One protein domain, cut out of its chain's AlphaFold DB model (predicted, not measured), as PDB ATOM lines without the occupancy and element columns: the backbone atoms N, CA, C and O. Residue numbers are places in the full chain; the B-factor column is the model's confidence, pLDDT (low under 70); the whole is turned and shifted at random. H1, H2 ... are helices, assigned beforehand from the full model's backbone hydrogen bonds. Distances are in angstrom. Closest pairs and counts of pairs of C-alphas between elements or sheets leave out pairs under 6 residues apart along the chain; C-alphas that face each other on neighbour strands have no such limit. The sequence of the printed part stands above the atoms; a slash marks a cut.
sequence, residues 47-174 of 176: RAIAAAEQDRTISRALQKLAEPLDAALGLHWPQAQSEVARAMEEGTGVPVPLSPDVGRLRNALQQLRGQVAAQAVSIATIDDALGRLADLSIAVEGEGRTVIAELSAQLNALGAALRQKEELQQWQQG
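This is residues 47 to 174 of the 176 residues of the protein "Xanthomonas outer protein F2" of Xanthomonas campestris pv. phaseoli (UniProt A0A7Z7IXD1). Two long helices, H5 and H1, run side by side in opposite ways, and the shorter helical hairpin H3 and H4 packs on them, making a loose four-helix bundle; H2, on a loop between H1 and H3, lies beyond one end and touches no helix. The bundle H1, H3, H4, H5 is up and down, each helix running against the one before it. The printed part has 128 residues with five named helices, H1 to H5 in chain order, and no named strand: all helix. It is loose, with a radius of gyration of the C-alphas of 18.2 A, and spans 66 by 26 by 25 A, H2 and its links adding to the length.

H5, the longest, holds residues 143 to 173 over 45.1 A, ending at C-alpha 173 (32.097, 0.503, 141.961). H1, residues 47 to 73, begins at C-alpha 47 (32.850, 5.670, 130.483) and measures 38.0 A, with a kink of 32 degrees near residue 67. H4 is residues 123 to 136, 20.0 A; H3 is residues 100 to 117, 25.9 A; H2 is residues 81 to 89, 12.3 A.

H5 touches H1 at a shallow tilt of 23 degrees, opposite ways, closest at the C-alphas of Pro 68 and Leu 151, 5.4 A. H4 and H5 form a hairpin; the closest C-alphas, of Ile 123 and Gly 159, are 5.7 A apart. H3 and H4 are also a hairpin, closest at the C-alphas of Ala 108 and Ala 129, 5.8 A. H1 touches H3 with residues 62 to 73 alone, at a steep tilt of 42 degrees. H3 and H5 are apart. In H2, H3, H4 and H5 every O i to N i+4 pair is within hydrogen-bond range; in H1, 21 of 23.

The C-alphas of Arg 47 and Gly 91 are the two farthest apart, 66.2 A. The printed part has no cut, and no link is long. Mean pLDDT of the printed part is 77.5; residues 78 to 87 and 91 to 98 are among those under 70.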
ATOM      1  N   ARG A  47      32.644   6.965 129.812       60.16
ATOM      2  CA  ARG A  47      32.850   5.670 130.483       60.16
ATOM      3  C   ARG A  47      32.355   4.483 129.663       60.16
ATOM      4  O   ARG A  47      33.043   3.471 129.601       60.16
ATOM      5  N   ALA A  48      31.192   4.593 129.026       60.97
ATOM      6  CA  ALA A  48      30.651   3.545 128.168       60.97
ATOM      7  C   ALA A  48      31.506   3.347 126.909       60.97
ATOM      8  O   ALA A  48      31.708   2.214 126.483       60.97
ATOM      9  N   ILE A  49      32.054   4.427 126.344       65.00
ATOM     10  CA  ILE A  49      32.988   4.384 125.214       65.00
ATOM     11  C   ILE A  49      34.302   3.726 125.642       65.00
ATOM     12  O   ILE A  49      34.764   2.822 124.952       65.00
ATOM     13  N   ALA A  50      34.868   4.104 126.793       65.00
ATOM     14  CA  ALA A  50      36.083   3.484 127.321       65.00
ATOM     15  C   ALA A  50      35.889   1.985 127.618       65.00
ATOM     16  O   ALA A  50      36.735   1.170 127.258       65.00
ATOM     17  N   ALA A  51      34.752   1.602 128.207       64.38
ATOM     18  CA  ALA A  51      34.417   0.200 128.455       64.38
ATOM     19  C   ALA A  51      34.225  -0.589 127.147       64.38
ATOM     20  O   ALA A  51      34.762  -1.686 127.009       64.38
ATOM     21  N   ALA A  52      33.526  -0.015 126.162       69.50
ATOM     22  CA  ALA A  52      33.323  -0.639 124.856       69.50
ATOM     23  C   ALA A  52      34.636  -0.791 124.067       69.50
ATOM     24  O   ALA A  52      34.826  -1.784 123.363       69.50
ATOM     25  N   GLU A  53      35.554   0.169 124.184       74.06
ATOM     26  CA  GLU A  53      36.871   0.093 123.551       74.06
ATOM     27  C   GLU A  53      37.761  -0.966 124.220       74.06
ATOM     28  O   GLU A  53      38.463  -1.717 123.533       74.06
ATOM     29  N   GLN A  54      37.663  -1.113 125.544       71.38
ATOM     30  CA  GLN A  54      38.343  -2.185 126.269       71.38
ATOM     31  C   GLN A  54      37.788  -3.562 125.886       71.38
ATOM     32  O   GLN A  54      38.557  -4.489 125.635       71.38
ATOM     33  N   ASP A  55      36.467  -3.694 125.747       73.50
ATOM     34  CA  ASP A  55      35.829  -4.933 125.290       73.50
ATOM     35  C   ASP A  55      36.237  -5.294 123.856       73.50
ATOM     36  O   ASP A  55      36.497  -6.465 123.559       73.50
ATOM     37  N   ARG A  56      36.386  -4.304 122.966       76.31
ATOM     38  CA  ARG A  56      36.957  -4.519 121.625       76.31
ATOM     39  C   ARG A  56      38.415  -4.951 121.678       76.31
ATOM     40  O   ARG A  56      38.809  -5.833 120.915       76.31
ATOM     41  N   THR A  57      39.205  -4.346 122.558       80.38
ATOM     42  CA  THR A  57      40.622  -4.685 122.738       80.38
ATOM     43  C   THR A  57      40.775  -6.126 123.219       80.38
ATOM     44  O   THR A  57      41.527  -6.889 122.615       80.38
ATOM     45  N   ILE A  58      39.993  -6.532 124.223       77.94
ATOM     46  CA  ILE A  58      39.963  -7.910 124.730       77.94
ATOM     47  C   ILE A  58      39.479  -8.871 123.641       77.94
ATOM     48  O   ILE A  58      40.124  -9.885 123.396       77.94
ATOM     49  N   SER A  59      38.408  -8.536 122.919       79.88
ATOM     50  CA  SER A  59      37.893  -9.378 121.828       79.88
ATOM     51  C   SER A  59      38.934  -9.594 120.728       79.88
ATOM     52  O   SER A  59      39.125 -10.713 120.253       79.88
ATOM     53  N   ARG A  60      39.661  -8.539 120.343       80.50
ATOM     54  CA  ARG A  60      40.746  -8.630 119.360       80.50
ATOM     55  C   ARG A  60      41.921  -9.454 119.891       80.50
ATOM     56  O   ARG A  60      42.516 -10.205 119.125       80.50
ATOM     57  N   ALA A  61      42.255  -9.325 121.174       81.44
ATOM     58  CA  ALA A  61      43.295 -10.133 121.804       81.44
ATOM     59  C   ALA A  61      42.911 -11.622 121.831       81.44
ATOM     60  O   ALA A  61      43.728 -12.459 121.464       81.44
ATOM     61  N   LEU A  62      41.656 -11.953 122.154       81.25
ATOM     62  CA  LEU A  62      41.142 -13.327 122.123       81.25
ATOM     63  C   LEU A  62      41.175 -13.937 120.714       81.25
ATOM     64  O   LEU A  62      41.534 -15.100 120.563       81.25
ATOM     65  N   GLN A  63      40.850 -13.154 119.680       79.69
ATOM     66  CA  GLN A  63      40.945 -13.603 118.286       79.69
ATOM     67  C   GLN A  63      42.389 -13.898 117.873       79.69
ATOM     68  O   GLN A  63      42.644 -14.920 117.244       79.69
ATOM     69  N   LYS A  64      43.330 -13.020 118.243       83.81
ATOM     70  CA  LYS A  64      44.758 -13.223 117.963       83.81
ATOM     71  C   LYS A  64      45.325 -14.430 118.705       83.81
ATOM     72  O   LYS A  64      46.152 -15.128 118.136       83.81
ATOM     73  N   LEU A  65      44.824 -14.708 119.912       85.19
ATOM     74  CA  LEU A  65      45.280 -15.811 120.756       85.19
ATOM     75  C   LEU A  65      44.930 -17.197 120.194       85.19
ATOM     76  O   LEU A  65      45.595 -18.166 120.542       85.19
ATOM     77  N   ALA A  66      43.918 -17.321 119.331       81.62
ATOM     78  CA  ALA A  66      43.491 -18.620 118.808       81.62
ATOM     79  C   ALA A  66      44.597 -19.332 118.004       81.62
ATOM     80  O   ALA A  66      44.865 -20.509 118.234       81.62
ATOM     81  N   GLU A  67      45.282 -18.608 117.118       80.25
ATOM     82  CA  GLU A  67      46.343 -19.143 116.255       80.25
ATOM     83  C   GLU A  67      47.581 -19.663 117.018       80.25
ATOM     84  O   GLU A  67      47.921 -20.836 116.849       80.25
ATOM     85  N   PRO A  68      48.249 -18.886 117.898       82.69
ATOM     86  CA  PRO A  68      49.395 -19.380 118.664       82.69
ATOM     87  C   PRO A  68      48.997 -20.479 119.657       82.69
ATOM     88  O   PRO A  68      49.825 -21.318 120.008       82.69
ATOM     89  N   LEU A  69      47.741 -20.496 120.115       84.75
ATOM     90  CA  LEU A  69      47.234 -21.522 121.016       84.75
ATOM     91  C   LEU A  69      47.049 -22.858 120.293       84.75
ATOM     92  O   LEU A  69      47.468 -23.893 120.813       84.75
ATOM     93  N   ASP A  70      46.476 -22.844 119.089       80.44
ATOM     94  CA  ASP A  70      46.374 -24.040 118.250       80.44
ATOM     95  C   ASP A  70      47.760 -24.512 117.780       80.44
ATOM     96  O   ASP A  70      48.039 -25.713 117.828       80.44
ATOM     97  N   ALA A  71      48.666 -23.588 117.435       82.31
ATOM     98  CA  ALA A  71      50.056 -23.914 117.116       82.31
ATOM     99  C   ALA A  71      50.766 -24.592 118.299       82.31
ATOM    100  O   ALA A  71      51.380 -25.642 118.126       82.31
ATOM    101  N   ALA A  72      50.625 -24.056 119.518       84.56
ATOM    102  CA  ALA A  72      51.198 -24.654 120.722       84.56
ATOM    103  C   ALA A  72      50.597 -26.035 121.032       84.56
ATOM    104  O   ALA A  72      51.314 -26.960 121.413       84.56
ATOM    105  N   LEU A  73      49.291 -26.223 120.834       82.94
ATOM    106  CA  LEU A  73      48.643 -27.529 120.999       82.94
ATOM    107  C   LEU A  73      49.089 -28.560 119.950       82.94
ATOM    108  O   LEU A  73      49.016 -29.760 120.231       82.94
ATOM    109  N   GLY A  74      49.539 -28.100 118.780       80.31
ATOM    110  CA  GLY A  74      50.101 -28.912 117.700       80.31
ATOM    111  C   GLY A  74      51.602 -29.195 117.815       80.31
ATOM    112  O   GLY A  74      52.128 -29.961 117.007       80.31
ATOM    113  N   LEU A  75      52.303 -28.615 118.798       80.31
ATOM    114  CA  LEU A  75      53.728 -28.873 118.991       80.31
ATOM    115  C   LEU A  75      53.990 -30.334 119.372       80.31
ATOM    116  O   LEU A  75      53.290 -30.940 120.189       80.31
ATOM    117  N   HIS A  76      55.069 -30.875 118.809       72.38
ATOM    118  CA  HIS A  76      55.632 -32.148 119.241       72.38
ATOM    119  C   HIS A  76      56.392 -31.919 120.544       72.38
ATOM    120  O   HIS A  76      57.558 -31.527 120.551       72.38
ATOM    121  N   TRP A  77      55.691 -32.105 121.657       72.56
ATOM    122  CA  TRP A  77      56.259 -31.864 122.973       72.56
ATOM    123  C   TRP A  77      57.301 -32.921 123.366       72.56
ATOM    124  O   TRP A  77      57.146 -34.092 123.003       72.56
ATOM    125  N   PRO A  78      58.329 -32.544 124.153       63.47
ATOM    126  CA  PRO A  78      59.328 -33.486 124.641       63.47
ATOM    127  C   PRO A  78      58.675 -34.649 125.400       63.47
ATOM    128  O   PRO A  78      57.885 -34.446 126.328       63.47
ATOM    129  N   GLN A  79      59.011 -35.879 125.015       65.12
ATOM    130  CA  GLN A  79      58.606 -37.077 125.751       65.12
ATOM    131  C   GLN A  79      59.438 -37.226 127.029       65.12
ATOM    132  O   GLN A  79      60.547 -36.697 127.136       65.12
ATOM    133  N   ALA A  80      58.915 -37.954 128.017       65.31
ATOM    134  CA  ALA A  80      59.673 -38.247 129.226       65.31
ATOM    135  C   ALA A  80      60.898 -39.111 128.878       65.31
ATOM    136  O   ALA A  80      60.759 -40.297 128.596       65.31
ATOM    137  N   GLN A  81      62.106 -38.535 128.898       62.78
ATOM    138  CA  GLN A  81      63.329 -39.228 128.455       62.78
ATOM    139  C   GLN A  81      63.601 -40.537 129.213       62.78
ATOM    140  O   GLN A  81      64.088 -41.496 128.621       62.78
ATOM    141  N   SER A  82      63.232 -40.611 130.495       61.22
ATOM    142  CA  SER A  82      63.305 -41.839 131.298       61.22
ATOM    143  C   SER A  82      62.381 -42.944 130.779       61.22
ATOM    144  O   SER A  82      62.728 -44.119 130.820       61.22
ATOM    145  N   GLU A  83      61.214 -42.574 130.259       62.88
ATOM    146  CA  GLU A  83      60.251 -43.503 129.673       62.88
ATOM    147  C   GLU A  83      60.658 -43.897 128.243       62.88
ATOM    148  O   GLU A  83      60.451 -45.044 127.859       62.88
ATOM    149  N   VAL A  84      61.294 -42.988 127.485       65.38
ATOM    150  CA  VAL A  84      61.888 -43.297 126.168       65.38
ATOM    151  C   VAL A  84      63.017 -44.318 126.323       65.38
ATOM    152  O   VAL A  84      63.040 -45.316 125.609       65.38
ATOM    153  N   ALA A  85      63.931 -44.092 127.273       67.62
ATOM    154  CA  ALA A  85      65.036 -45.005 127.559       67.62
ATOM    155  C   ALA A  85      64.526 -46.400 127.944       67.62
ATOM    156  O   ALA A  85      64.963 -47.393 127.365       67.62
ATOM    157  N   ARG A  86      63.527 -46.468 128.830       66.56
ATOM    158  CA  ARG A  86      62.885 -47.727 129.220       66.56
ATOM    159  C   ARG A  86      62.192 -48.427 128.044       66.56
ATOM    160  O   ARG A  86      62.373 -49.623 127.865       66.56
ATOM    161  N   ALA A  87      61.441 -47.701 127.213       69.12
ATOM    162  CA  ALA A  87      60.762 -48.286 126.053       69.12
ATOM    163  C   ALA A  87      61.750 -48.840 125.009       69.12
ATOM    164  O   ALA A  87      61.462 -49.851 124.366       69.12
ATOM    165  N   MET A  88      62.922 -48.205 124.867       71.88
ATOM    166  CA  MET A  88      64.020 -48.715 124.041       71.88
ATOM    167  C   MET A  88      64.671 -49.970 124.643       71.88
ATOM    168  O   MET A  88      64.959 -50.900 123.894       71.88
ATOM    169  N   GLU A  89      64.875 -50.029 125.964       76.75
ATOM    170  CA  GLU A  89      65.405 -51.219 126.657       76.75
ATOM    171  C   GLU A  89      64.441 -52.414 126.601       76.75
ATOM    172  O   GLU A  89      64.871 -53.554 126.432       76.75
ATOM    173  N   GLU A  90      63.135 -52.163 126.697       76.88
ATOM    174  CA  GLU A  90      62.096 -53.198 126.712       76.88
ATOM    175  C   GLU A  90      61.689 -53.672 125.301       76.88
ATOM    176  O   GLU A  90      60.905 -54.612 125.160       76.88
ATOM    177  N   GLY A  91      62.210 -53.044 124.236       64.69
ATOM    178  CA  GLY A  91      61.872 -53.373 122.842       64.69
ATOM    179  C   GLY A  91      60.399 -53.126 122.489       64.69
ATOM    180  O   GLY A  91      59.900 -53.593 121.463       64.69
ATOM    181  N   THR A  92      59.681 -52.408 123.348       60.22
ATOM    182  CA  THR A  92      58.259 -52.120 123.211       60.22
ATOM    183  C   THR A  92      58.058 -50.929 122.283       60.22
ATOM    184  O   THR A  92      58.416 -49.805 122.624       60.22
ATOM    185  N   GLY A  93      57.401 -51.141 121.138       55.50
ATOM    186  CA  GLY A  93      56.921 -50.073 120.244       55.50
ATOM    187  C   GLY A  93      55.752 -49.264 120.825       55.50
ATOM    188  O   GLY A  93      54.842 -48.874 120.095       55.50
ATOM    189  N   VAL A  94      55.717 -49.088 122.146       56.41
ATOM    190  CA  VAL A  94      54.632 -48.418 122.861       56.41
ATOM    191  C   VAL A  94      54.879 -46.907 122.812       56.41
ATOM    192  O   VAL A  94      56.009 -46.470 123.040       56.41
ATOM    193  N   PRO A  95      53.851 -46.086 122.522       58.53
ATOM    194  CA  PRO A  95      53.982 -44.637 122.541       58.53
ATOM    195  C   PRO A  95      54.463 -44.171 123.914       58.53
ATOM    196  O   PRO A  95      53.800 -44.410 124.923       58.53
ATOM    197  N   VAL A  96      55.613 -43.501 123.951       63.00
ATOM    198  CA  VAL A  96      56.164 -42.984 125.202       63.00
ATOM    199  C   VAL A  96      55.261 -41.856 125.712       63.00
ATOM    200  O   VAL A  96      54.972 -40.916 124.955       63.00
ATOM    201  N   PRO A  97      54.794 -41.917 126.970       64.75
ATOM    202  CA  PRO A  97      53.945 -40.877 127.519       64.75
ATOM    203  C   PRO A  97      54.700 -39.547 127.639       64.75
ATOM    204  O   PRO A  97      55.918 -39.480 127.842       64.75
ATOM    205  N   LEU A  98      53.942 -38.460 127.504       66.75
ATOM    206  CA  LEU A  98      54.440 -37.113 127.764       66.75
ATOM    207  C   LEU A  98      54.884 -37.007 129.223       66.75
ATOM    208  O   LEU A  98      54.322 -37.666 130.103       66.75
ATOM    209  N   SER A  99      55.862 -36.142 129.495       72.88
ATOM    210  CA  SER A  99      56.202 -35.842 130.882       72.88
ATOM    211  C   SER A  99      54.983 -35.261 131.620       72.88
ATOM    212  O   SER A  99      54.140 -34.598 131.001       72.88
ATOM    213  N   PRO A 100      54.856 -35.480 132.942       77.44
ATOM    214  CA  PRO A 100      53.744 -34.938 133.722       77.44
ATOM    215  C   PRO A 100      53.574 -33.419 133.566       77.44
ATOM    216  O   PRO A 100      52.447 -32.925 133.519       77.44
ATOM    217  N   ASP A 101      54.678 -32.680 133.437       77.88
ATOM    218  CA  ASP A 101      54.677 -31.228 133.229       77.88
ATOM    219  C   ASP A 101      54.107 -30.828 131.870       77.88
ATOM    220  O   ASP A 101      53.218 -29.976 131.802       77.88
ATOM    221  N   VAL A 102      54.524 -31.514 130.801       79.88
ATOM    222  CA  VAL A 102      53.956 -31.334 129.458       79.88
ATOM    223  C   VAL A 102      52.464 -31.682 129.450       79.88
ATOM    224  O   VAL A 102      51.661 -30.953 128.868       79.88
ATOM    225  N   GLY A 103      52.071 -32.775 130.109       81.69
ATOM    226  CA  GLY A 103      50.669 -33.183 130.212       81.69
ATOM    227  C   GLY A 103      49.804 -32.120 130.894       81.69
ATOM    228  O   GLY A 103      48.729 -31.777 130.396       81.69
ATOM    229  N   ARG A 104      50.293 -31.540 131.997       84.31
ATOM    230  CA  ARG A 104      49.612 -30.441 132.697       84.31
ATOM    231  C   ARG A 104      49.530 -29.173 131.853       84.31
ATOM    232  O   ARG A 104      48.464 -28.566 131.808       84.31
ATOM    233  N   LEU A 105      50.608 -28.797 131.163       86.19
ATOM    234  CA  LEU A 105      50.603 -27.650 130.255       86.19
ATOM    235  C   LEU A 105      49.562 -27.835 129.148       86.19
ATOM    236  O   LEU A 105      48.731 -26.958 128.932       86.19
ATOM    237  N   ARG A 106      49.554 -28.992 128.482       85.12
ATOM    238  CA  ARG A 106      48.596 -29.279 127.409       85.12
ATOM    239  C   ARG A 106      47.149 -29.174 127.896       85.12
ATOM    240  O   ARG A 106      46.323 -28.598 127.194       85.12
ATOM    241  N   ASN A 107      46.851 -29.666 129.100       87.12
ATOM    242  CA  ASN A 107      45.526 -29.521 129.707       87.12
ATOM    243  C   ASN A 107      45.175 -28.051 129.986       87.12
ATOM    244  O   ASN A 107      44.066 -27.628 129.661       87.12
ATOM    245  N   ALA A 108      46.109 -27.261 130.524       88.38
ATOM    246  CA  ALA A 108      45.899 -25.830 130.753       88.38
ATOM    247  C   ALA A 108      45.624 -25.077 129.439       88.38
ATOM    248  O   ALA A 108      44.685 -24.285 129.362       88.38
ATOM    249  N   LEU A 109      46.366 -25.384 128.368       89.69
ATOM    250  CA  LEU A 109      46.142 -24.809 127.037       89.69
ATOM    251  C   LEU A 109      44.792 -25.233 126.432       89.69
ATOM    252  O   LEU A 109      44.112 -24.418 125.811       89.69
ATOM    253  N   GLN A 110      44.355 -26.478 126.638       87.81
ATOM    254  CA  GLN A 110      43.026 -26.935 126.207       87.81
ATOM    255  C   GLN A 110      41.898 -26.239 126.973       87.81
ATOM    256  O   GLN A 110      40.912 -25.815 126.368       87.81
ATOM    257  N   GLN A 111      42.048 -26.082 128.290       88.44
ATOM    258  CA  GLN A 111      41.100 -25.333 129.109       88.44
ATOM    259  C   GLN A 111      41.016 -23.877 128.646       88.44
ATOM    260  O   GLN A 111      39.918 -23.352 128.451       88.44
ATOM    261  N   LEU A 112      42.167 -23.245 128.416       87.19
ATOM    262  CA  LEU A 112      42.250 -21.891 127.890       87.19
ATOM    263  C   LEU A 112      41.562 -21.784 126.524       87.19
ATOM    264  O   LEU A 112      40.785 -20.859 126.315       87.19
ATOM    265  N   ARG A 113      41.753 -22.751 125.621       86.44
ATOM    266  CA  ARG A 113      41.065 -22.784 124.319       86.44
ATOM    267  C   ARG A 113      39.547 -22.821 124.479       86.44
ATOM    268  O   ARG A 113      38.841 -22.081 123.795       86.44
ATOM    269  N   GLY A 114      39.044 -23.641 125.402       78.06
ATOM    270  CA  GLY A 114      37.621 -23.684 125.738       78.06
ATOM    271  C   GLY A 114      37.107 -22.347 126.276       78.06
ATOM    272  O   GLY A 114      36.053 -21.874 125.858       78.06
ATOM    273  N   GLN A 115      37.878 -21.690 127.145       81.69
ATOM    274  CA  GLN A 115      37.530 -20.372 127.677       81.69
ATOM    275  C   GLN A 115      37.581 -19.262 126.622       81.69
ATOM    276  O   GLN A 115      36.719 -18.386 126.637       81.69
ATOM    277  N   VAL A 116      38.545 -19.297 125.698       78.25
ATOM    278  CA  VAL A 116      38.632 -18.363 124.563       78.25
ATOM    279  C   VAL A 116      37.403 -18.517 123.670       78.25
ATOM    280  O   VAL A 116      36.758 -17.519 123.353       78.25
ATOM    281  N   ALA A 117      37.012 -19.753 123.343       74.69
ATOM    282  CA  ALA A 117      35.799 -20.031 122.571       74.69
ATOM    283  C   ALA A 117      34.518 -19.574 123.296       74.69
ATOM    284  O   ALA A 117      33.593 -19.066 122.664       74.69
ATOM    285  N   ALA A 118      34.476 -19.709 124.625       76.69
ATOM    286  CA  ALA A 118      33.375 -19.240 125.464       76.69
ATOM    287  C   ALA A 118      33.432 -17.734 125.792       76.69
ATOM    288  O   ALA A 118      32.507 -17.219 126.416       76.69
ATOM    289  N   GLN A 119      34.504 -17.029 125.407       72.06
ATOM    290  CA  GLN A 119      34.800 -15.642 125.801       72.06
ATOM    291  C   GLN A 119      34.761 -15.407 127.323       72.06
ATOM    292  O   GLN A 119      34.448 -14.316 127.795       72.06
ATOM    293  N   ALA A 120      35.100 -16.438 128.097       77.44
ATOM    294  CA  ALA A 120      35.049 -16.461 129.557       77.44
ATOM    295  C   ALA A 120      36.439 -16.763 130.141       77.44
ATOM    296  O   ALA A 120      36.597 -17.610 131.023       77.44
ATOM    297  N   VAL A 121      37.469 -16.112 129.593       80.62
ATOM    298  CA  VAL A 121      38.857 -16.284 130.039       80.62
ATOM    299  C   VAL A 121      39.058 -15.615 131.390       80.62
ATOM    300  O   VAL A 121      38.707 -14.451 131.575       80.62
ATOM    301  N   SER A 122      39.652 -16.355 132.326       84.12
ATOM    302  CA  SER A 122      39.997 -15.836 133.649       84.12
ATOM    303  C   SER A 122      41.485 -15.504 133.748       84.12
ATOM    304  O   SER A 122      42.324 -16.210 133.183       84.12
ATOM    305  N   ILE A 123      41.821 -14.465 134.521       84.19
ATOM    306  CA  ILE A 123      43.215 -14.096 134.812       84.19
ATOM    307  C   ILE A 123      43.961 -15.266 135.469       84.19
ATOM    308  O   ILE A 123      45.085 -15.558 135.083       84.19
ATOM    309  N   ALA A 124      43.310 -16.012 136.370       85.38
ATOM    310  CA  ALA A 124      43.908 -17.180 137.017       85.38
ATOM    311  C   ALA A 124      44.301 -18.288 136.020       85.38
ATOM    312  O   ALA A 124      45.352 -18.904 136.166       85.38
ATOM    313  N   THR A 125      43.482 -18.539 134.991       84.62
ATOM    314  CA  THR A 125      43.814 -19.520 133.940       84.62
ATOM    315  C   THR A 125      44.961 -19.032 133.050       84.62
ATOM    316  O   THR A 125      45.795 -19.840 132.646       84.62
ATOM    317  N   ILE A 126      45.037 -17.726 132.775       87.25
ATOM    318  CA  ILE A 126      46.172 -17.125 132.059       87.25
ATOM    319  C   ILE A 126      47.462 -17.273 132.876       87.25
ATOM    320  O   ILE A 126      48.474 -17.707 132.330       87.25
ATOM    321  N   ASP A 127      47.424 -16.957 134.171       88.56
ATOM    322  CA  ASP A 127      48.595 -17.016 135.050       88.56
ATOM    323  C   ASP A 127      49.101 -18.454 135.245       88.56
ATOM    324  O   ASP A 127      50.309 -18.689 135.190       88.56
ATOM    325  N   ASP A 128      48.201 -19.437 135.389       89.19
ATOM    326  CA  ASP A 128      48.573 -20.860 135.440       89.19
ATOM    327  C   ASP A 128      49.240 -21.318 134.129       89.19
ATOM    328  O   ASP A 128      50.288 -21.968 134.161       89.19
ATOM    329  N   ALA A 129      48.691 -20.930 132.972       89.56
ATOM    330  CA  ALA A 129      49.287 -21.250 131.675       89.56
ATOM    331  C   ALA A 129      50.668 -20.596 131.500       89.56
ATOM    332  O   ALA A 129      51.607 -21.263 131.065       89.56
ATOM    333  N   LEU A 130      50.818 -19.321 131.875       90.50
ATOM    334  CA  LEU A 130      52.091 -18.596 131.817       90.50
ATOM    335  C   LEU A 130      53.154 -19.215 132.731       90.50
ATOM    336  O   LEU A 130      54.289 -19.395 132.292       90.50
ATOM    337  N   GLY A 131      52.792 -19.587 133.963       89.19
ATOM    338  CA  GLY A 131      53.709 -20.258 134.888       89.19
ATOM    339  C   GLY A 131      54.248 -21.564 134.301       89.19
ATOM    340  O   GLY A 131      55.455 -21.782 134.260       89.19
ATOM    341  N   ARG A 132      53.362 -22.385 133.730       87.75
ATOM    342  CA  ARG A 132      53.741 -23.659 133.096       87.75
ATOM    343  C   ARG A 132      54.575 -23.478 131.827       87.75
ATOM    344  O   ARG A 132      55.466 -24.281 131.569       87.75
ATOM    345  N   LEU A 133      54.289 -22.452 131.023       87.69
ATOM    346  CA  LEU A 133      55.083 -22.132 129.831       87.69
ATOM    347  C   LEU A 133      56.499 -21.678 130.203       87.69
ATOM    348  O   LEU A 133      57.448 -22.048 129.512       87.69
ATOM    349  N   ALA A 134      56.655 -20.922 131.293       85.44
ATOM    350  CA  ALA A 134      57.960 -20.481 131.780       85.44
ATOM    351  C   ALA A 134      58.844 -21.669 132.191       85.44
ATOM    352  O   ALA A 134      60.001 -21.739 131.773       85.44
ATOM    353  N   ASP A 135      58.275 -22.637 132.917       79.88
ATOM    354  CA  ASP A 135      58.970 -23.868 133.310       79.88
ATOM    355  C   ASP A 135      59.396 -24.701 132.086       79.88
ATOM    356  O   ASP A 135      60.467 -25.311 132.068       79.88
ATOM    357  N   LEU A 136      58.576 -24.699 131.030       74.94
ATOM    358  CA  LEU A 136      58.802 -25.512 129.837       74.94
ATOM    359  C   LEU A 136      59.718 -24.858 128.793       74.94
ATOM    360  O   LEU A 136      60.373 -25.562 128.024       74.94
ATOM    361  N   SER A 137      59.800 -23.524 128.761       70.62
ATOM    362  CA  SER A 137      60.611 -22.775 127.789       70.62
ATOM    363  C   SER A 137      62.106 -23.107 127.862       70.62
ATOM    364  O   SER A 137      62.837 -22.802 126.920       70.62
ATOM    365  N   ILE A 138      62.569 -23.704 128.962       63.94
ATOM    366  CA  ILE A 138      63.954 -24.151 129.148       63.94
ATOM    367  C   ILE A 138      64.220 -25.463 128.385       63.94
ATOM    368  O   ILE A 138      65.350 -25.724 127.985       63.94
ATOM    369  N   ALA A 139      63.182 -26.274 128.154       65.75
ATOM    370  CA  ALA A 139      63.282 -27.621 127.591       65.75
ATOM    371  C   ALA A 139      62.928 -27.710 126.095       65.75
ATOM    372  O   ALA A 139      63.055 -28.782 125.506       65.75
ATOM    373  N   VAL A 140      62.450 -26.620 125.485       69.88
ATOM    374  CA  VAL A 140      61.998 -26.599 124.086       69.88
ATOM    375  C   VAL A 140      62.919 -25.737 123.233       69.88
ATOM    376  O   VAL A 140      63.165 -24.569 123.537       69.88
ATOM    377  N   GLU A 141      63.395 -26.310 122.131       71.19
ATOM    378  CA  GLU A 141      64.291 -25.655 121.179       71.19
ATOM    379  C   GLU A 141      63.613 -25.405 119.821       71.19
ATOM    380  O   GLU A 141      62.535 -25.926 119.523       71.19
ATOM    381  N   GLY A 142      64.253 -24.581 118.988       77.81
ATOM    382  CA  GLY A 142      63.816 -24.322 117.617       77.81
ATOM    383  C   GLY A 142      62.448 -23.640 117.516       77.81
ATOM    384  O   GLY A 142      62.136 -22.720 118.271       77.81
ATOM    385  N   GLU A 143      61.635 -24.086 116.561       75.69
ATOM    386  CA  GLU A 143      60.325 -23.505 116.235       75.69
ATOM    387  C   GLU A 143      59.348 -23.522 117.422       75.69
ATOM    388  O   GLU A 143      58.614 -22.557 117.638       75.69
ATOM    389  N   GLY A 144      59.416 -24.554 118.273       77.69
ATOM    390  CA  GLY A 144      58.604 -24.635 119.488       77.69
ATOM    391  C   GLY A 144      58.890 -23.504 120.477       77.69
ATOM    392  O   GLY A 144      57.971 -23.015 121.134       77.69
ATOM    393  N   ARG A 145      60.135 -23.014 120.536       82.81
ATOM    394  CA  ARG A 145      60.510 -21.884 121.396       82.81
ATOM    395  C   ARG A 145      59.881 -20.579 120.916       82.81
ATOM    396  O   ARG A 145      59.417 -19.793 121.739       82.81
ATOM    397  N   THR A 146      59.832 -20.364 119.603       85.69
ATOM    398  CA  THR A 146      59.177 -19.189 119.008       85.69
ATOM    399  C   THR A 146      57.676 -19.207 119.278       85.69
ATOM    400  O   THR A 146      57.124 -18.200 119.712       85.69
ATOM    401  N   VAL A 147      57.029 -20.364 119.104       85.06
ATOM    402  CA  VAL A 147      55.597 -20.535 119.395       85.06
ATOM    403  C   VAL A 147      55.292 -20.286 120.877       85.06
ATOM    404  O   VAL A 147      54.351 -19.561 121.192       85.06
ATOM    405  N   ILE A 148      56.108 -20.817 121.796       86.06
ATOM    406  CA  ILE A 148      55.958 -20.564 123.240       86.06
ATOM    407  C   ILE A 148      56.133 -19.079 123.570       86.06
ATOM    408  O   ILE A 148      55.362 -18.539 124.366       86.06
ATOM    409  N   ALA A 149      57.128 -18.413 122.979       87.44
ATOM    410  CA  ALA A 149      57.392 -17.000 123.228       87.44
ATOM    411  C   ALA A 149      56.234 -16.114 122.744       87.44
ATOM    412  O   ALA A 149      55.773 -15.251 123.492       87.44
ATOM    413  N   GLU A 150      55.725 -16.373 121.538       88.94
ATOM    414  CA  GLU A 150      54.580 -15.657 120.974       88.94
ATOM    415  C   GLU A 150      53.319 -15.875 121.817       88.94
ATOM    416  O   GLU A 150      52.664 -14.914 122.226       88.94
ATOM    417  N   LEU A 151      53.017 -17.129 122.172       89.94
ATOM    418  CA  LEU A 151      51.884 -17.451 123.036       89.94
ATOM    419  C   LEU A 151      51.998 -16.741 124.392       89.94
ATOM    420  O   LEU A 151      51.031 -16.147 124.867       89.94
ATOM    421  N   SER A 152      53.186 -16.751 124.996       91.25
ATOM    422  CA  SER A 152      53.439 -16.084 126.275       91.25
ATOM    423  C   SER A 152      53.255 -14.569 126.175       91.25
ATOM    424  O   SER A 152      52.681 -13.958 127.077       91.25
ATOM    425  N   ALA A 153      53.700 -13.943 125.085       90.25
ATOM    426  CA  ALA A 153      53.517 -12.512 124.859       90.25
ATOM    427  C   ALA A 153      52.029 -12.150 124.726       90.25
ATOM    428  O   ALA A 153      51.557 -11.207 125.367       90.25
ATOM    429  N   GLN A 154      51.269 -12.934 123.956       89.75
ATOM    430  CA  GLN A 154      49.834 -12.712 123.773       89.75
ATOM    431  C   GLN A 154      49.031 -12.946 125.058       89.75
ATOM    432  O   GLN A 154      48.126 -12.169 125.366       89.75
ATOM    433  N   LEU A 155      49.393 -13.958 125.850       92.00
ATOM    434  CA  LEU A 155      48.786 -14.212 127.156       92.00
ATOM    435  C   LEU A 155      49.070 -13.098 128.163       92.00
ATOM    436  O   LEU A 155      48.152 -12.661 128.855       92.00
ATOM    437  N   ASN A 156      50.298 -12.580 128.203       90.88
ATOM    438  CA  ASN A 156      50.631 -11.424 129.035       90.88
ATOM    439  C   ASN A 156      49.822 -10.183 128.635       90.88
ATOM    440  O   ASN A 156      49.268  -9.504 129.500       90.88
ATOM    441  N   ALA A 157      49.704  -9.908 127.331       88.75
ATOM    442  CA  ALA A 157      48.914  -8.786 126.830       88.75
ATOM    443  C   ALA A 157      47.423  -8.923 127.187       88.75
ATOM    444  O   ALA A 157      46.804  -7.959 127.640       88.75
ATOM    445  N   LEU A 158      46.854 -10.126 127.040       87.38
ATOM    446  CA  LEU A 158      45.468 -10.402 127.419       87.38
ATOM    447  C   LEU A 158      45.258 -10.265 128.934       87.38
ATOM    448  O   LEU A 158      44.300  -9.622 129.362       87.38
ATOM    449  N   GLY A 159      46.161 -10.818 129.745       88.06
ATOM    450  CA  GLY A 159      46.109 -10.703 131.202       88.06
ATOM    451  C   GLY A 159      46.186  -9.249 131.672       88.06
ATOM    452  O   GLY A 159      45.422  -8.844 132.545       88.06
ATOM    453  N   ALA A 160      47.049  -8.434 131.058       87.31
ATOM    454  CA  ALA A 160      47.127  -7.001 131.336       87.31
ATOM    455  C   ALA A 160      45.822  -6.267 130.977       87.31
ATOM    456  O   ALA A 160      45.320  -5.481 131.779       87.31
ATOM    457  N   ALA A 161      45.232  -6.560 129.813       84.56
ATOM    458  CA  ALA A 161      43.971  -5.951 129.388       84.56
ATOM    459  C   ALA A 161      42.792  -6.319 130.311       84.56
ATOM    460  O   ALA A 161      41.952  -5.463 130.605       84.56
ATOM    461  N   LEU A 162      42.745  -7.570 130.789       82.31
ATOM    462  CA  LEU A 162      41.735  -8.039 131.742       82.31
ATOM    463  C   LEU A 162      41.897  -7.380 133.116       82.31
ATOM    464  O   LEU A 162      40.916  -6.869 133.646       82.31
ATOM    465  N   ARG A 163      43.121  -7.310 133.656       84.88
ATOM    466  CA  ARG A 163      43.387  -6.619 134.932       84.88
ATOM    467  C   ARG A 163      43.026  -5.140 134.858       84.88
ATOM    468  O   ARG A 163      42.339  -4.639 135.736       84.88
ATOM    469  N   GLN A 164      43.388  -4.463 133.770       81.31
ATOM    470  CA  GLN A 164      43.003  -3.068 133.555       81.31
ATOM    471  C   GLN A 164      41.475  -2.896 133.516       81.31
ATOM    472  O   GLN A 164      40.947  -1.918 134.044       81.31
ATOM    473  N   LYS A 165      40.738  -3.847 132.926       78.44
ATOM    474  CA  LYS A 165      39.268  -3.840 132.956       78.44
ATOM    475  C   LYS A 165      38.730  -4.020 134.379       78.44
ATOM    476  O   LYS A 165      37.814  -3.293 134.754       78.44
ATOM    477  N   GLU A 166      39.283  -4.945 135.161       80.00
ATOM    478  CA  GLU A 166      38.896  -5.145 136.565       80.00
ATOM    479  C   GLU A 166      39.191  -3.908 137.422       80.00
ATOM    480  O   GLU A 166      38.325  -3.475 138.175       80.00
ATOM    481  N   GLU A 167      40.359  -3.284 137.264       78.38
ATOM    482  CA  GLU A 167      40.723  -2.039 137.952       78.38
ATOM    483  C   GLU A 167      39.748  -0.909 137.612       78.38
ATOM    484  O   GLU A 167      39.246  -0.230 138.507       78.38
ATOM    485  N   LEU A 168      39.412  -0.732 136.328       74.50
ATOM    486  CA  LEU A 168      38.420   0.256 135.901       74.50
ATOM    487  C   LEU A 168      37.035  -0.030 136.495       74.50
ATOM    488  O   LEU A 168      36.342   0.904 136.895       74.50
ATOM    489  N   GLN A 169      36.628  -1.298 136.584       69.69
ATOM    490  CA  GLN A 169      35.369  -1.686 137.222       69.69
ATOM    491  C   GLN A 169      35.383  -1.425 138.731       69.69
ATOM    492  O   GLN A 169      34.404  -0.903 139.265       69.69
ATOM    493  N   GLN A 170      36.488  -1.718 139.418       71.50
ATOM    494  CA  GLN A 170      36.651  -1.440 140.845       71.50
ATOM    495  C   GLN A 170      36.643   0.061 141.132       71.50
ATOM    496  O   GLN A 170      35.961   0.489 142.055       71.50
ATOM    497  N   TRP A 171      37.298   0.879 140.306       69.94
ATOM    498  CA  TRP A 171      37.215   2.343 140.389       69.94
ATOM    499  C   TRP A 171      35.798   2.881 140.148       69.94
ATOM    500  O   TRP A 171      35.421   3.913 140.699       69.94
ATOM    501  N   GLN A 172      34.997   2.202 139.324       61.69
ATOM    502  CA  GLN A 172      33.604   2.581 139.069       61.69
ATOM    503  C   GLN A 172      32.652   2.158 140.197       61.69
ATOM    504  O   GLN A 172      31.669   2.856 140.444       61.69
ATOM    505  N   GLN A 173      32.921   1.034 140.867       63.22
ATOM    506  CA  GLN A 173      32.097   0.503 141.961       63.22
ATOM    507  C   GLN A 173      32.506   1.043 143.339       63.22
ATOM    508  O   GLN A 173      31.656   1.231 144.206       63.22
ATOM    509  N   GLY A 174      33.794   1.317 143.536       51.12
ATOM    510  CA  GLY A 174      34.373   1.909 144.734       51.12
ATOM    511  C   GLY A 174      34.445   3.424 144.617       51.12
ATOM    512  O   GLY A 174      35.505   3.988 144.355       51.12
TER     513      GLY A 174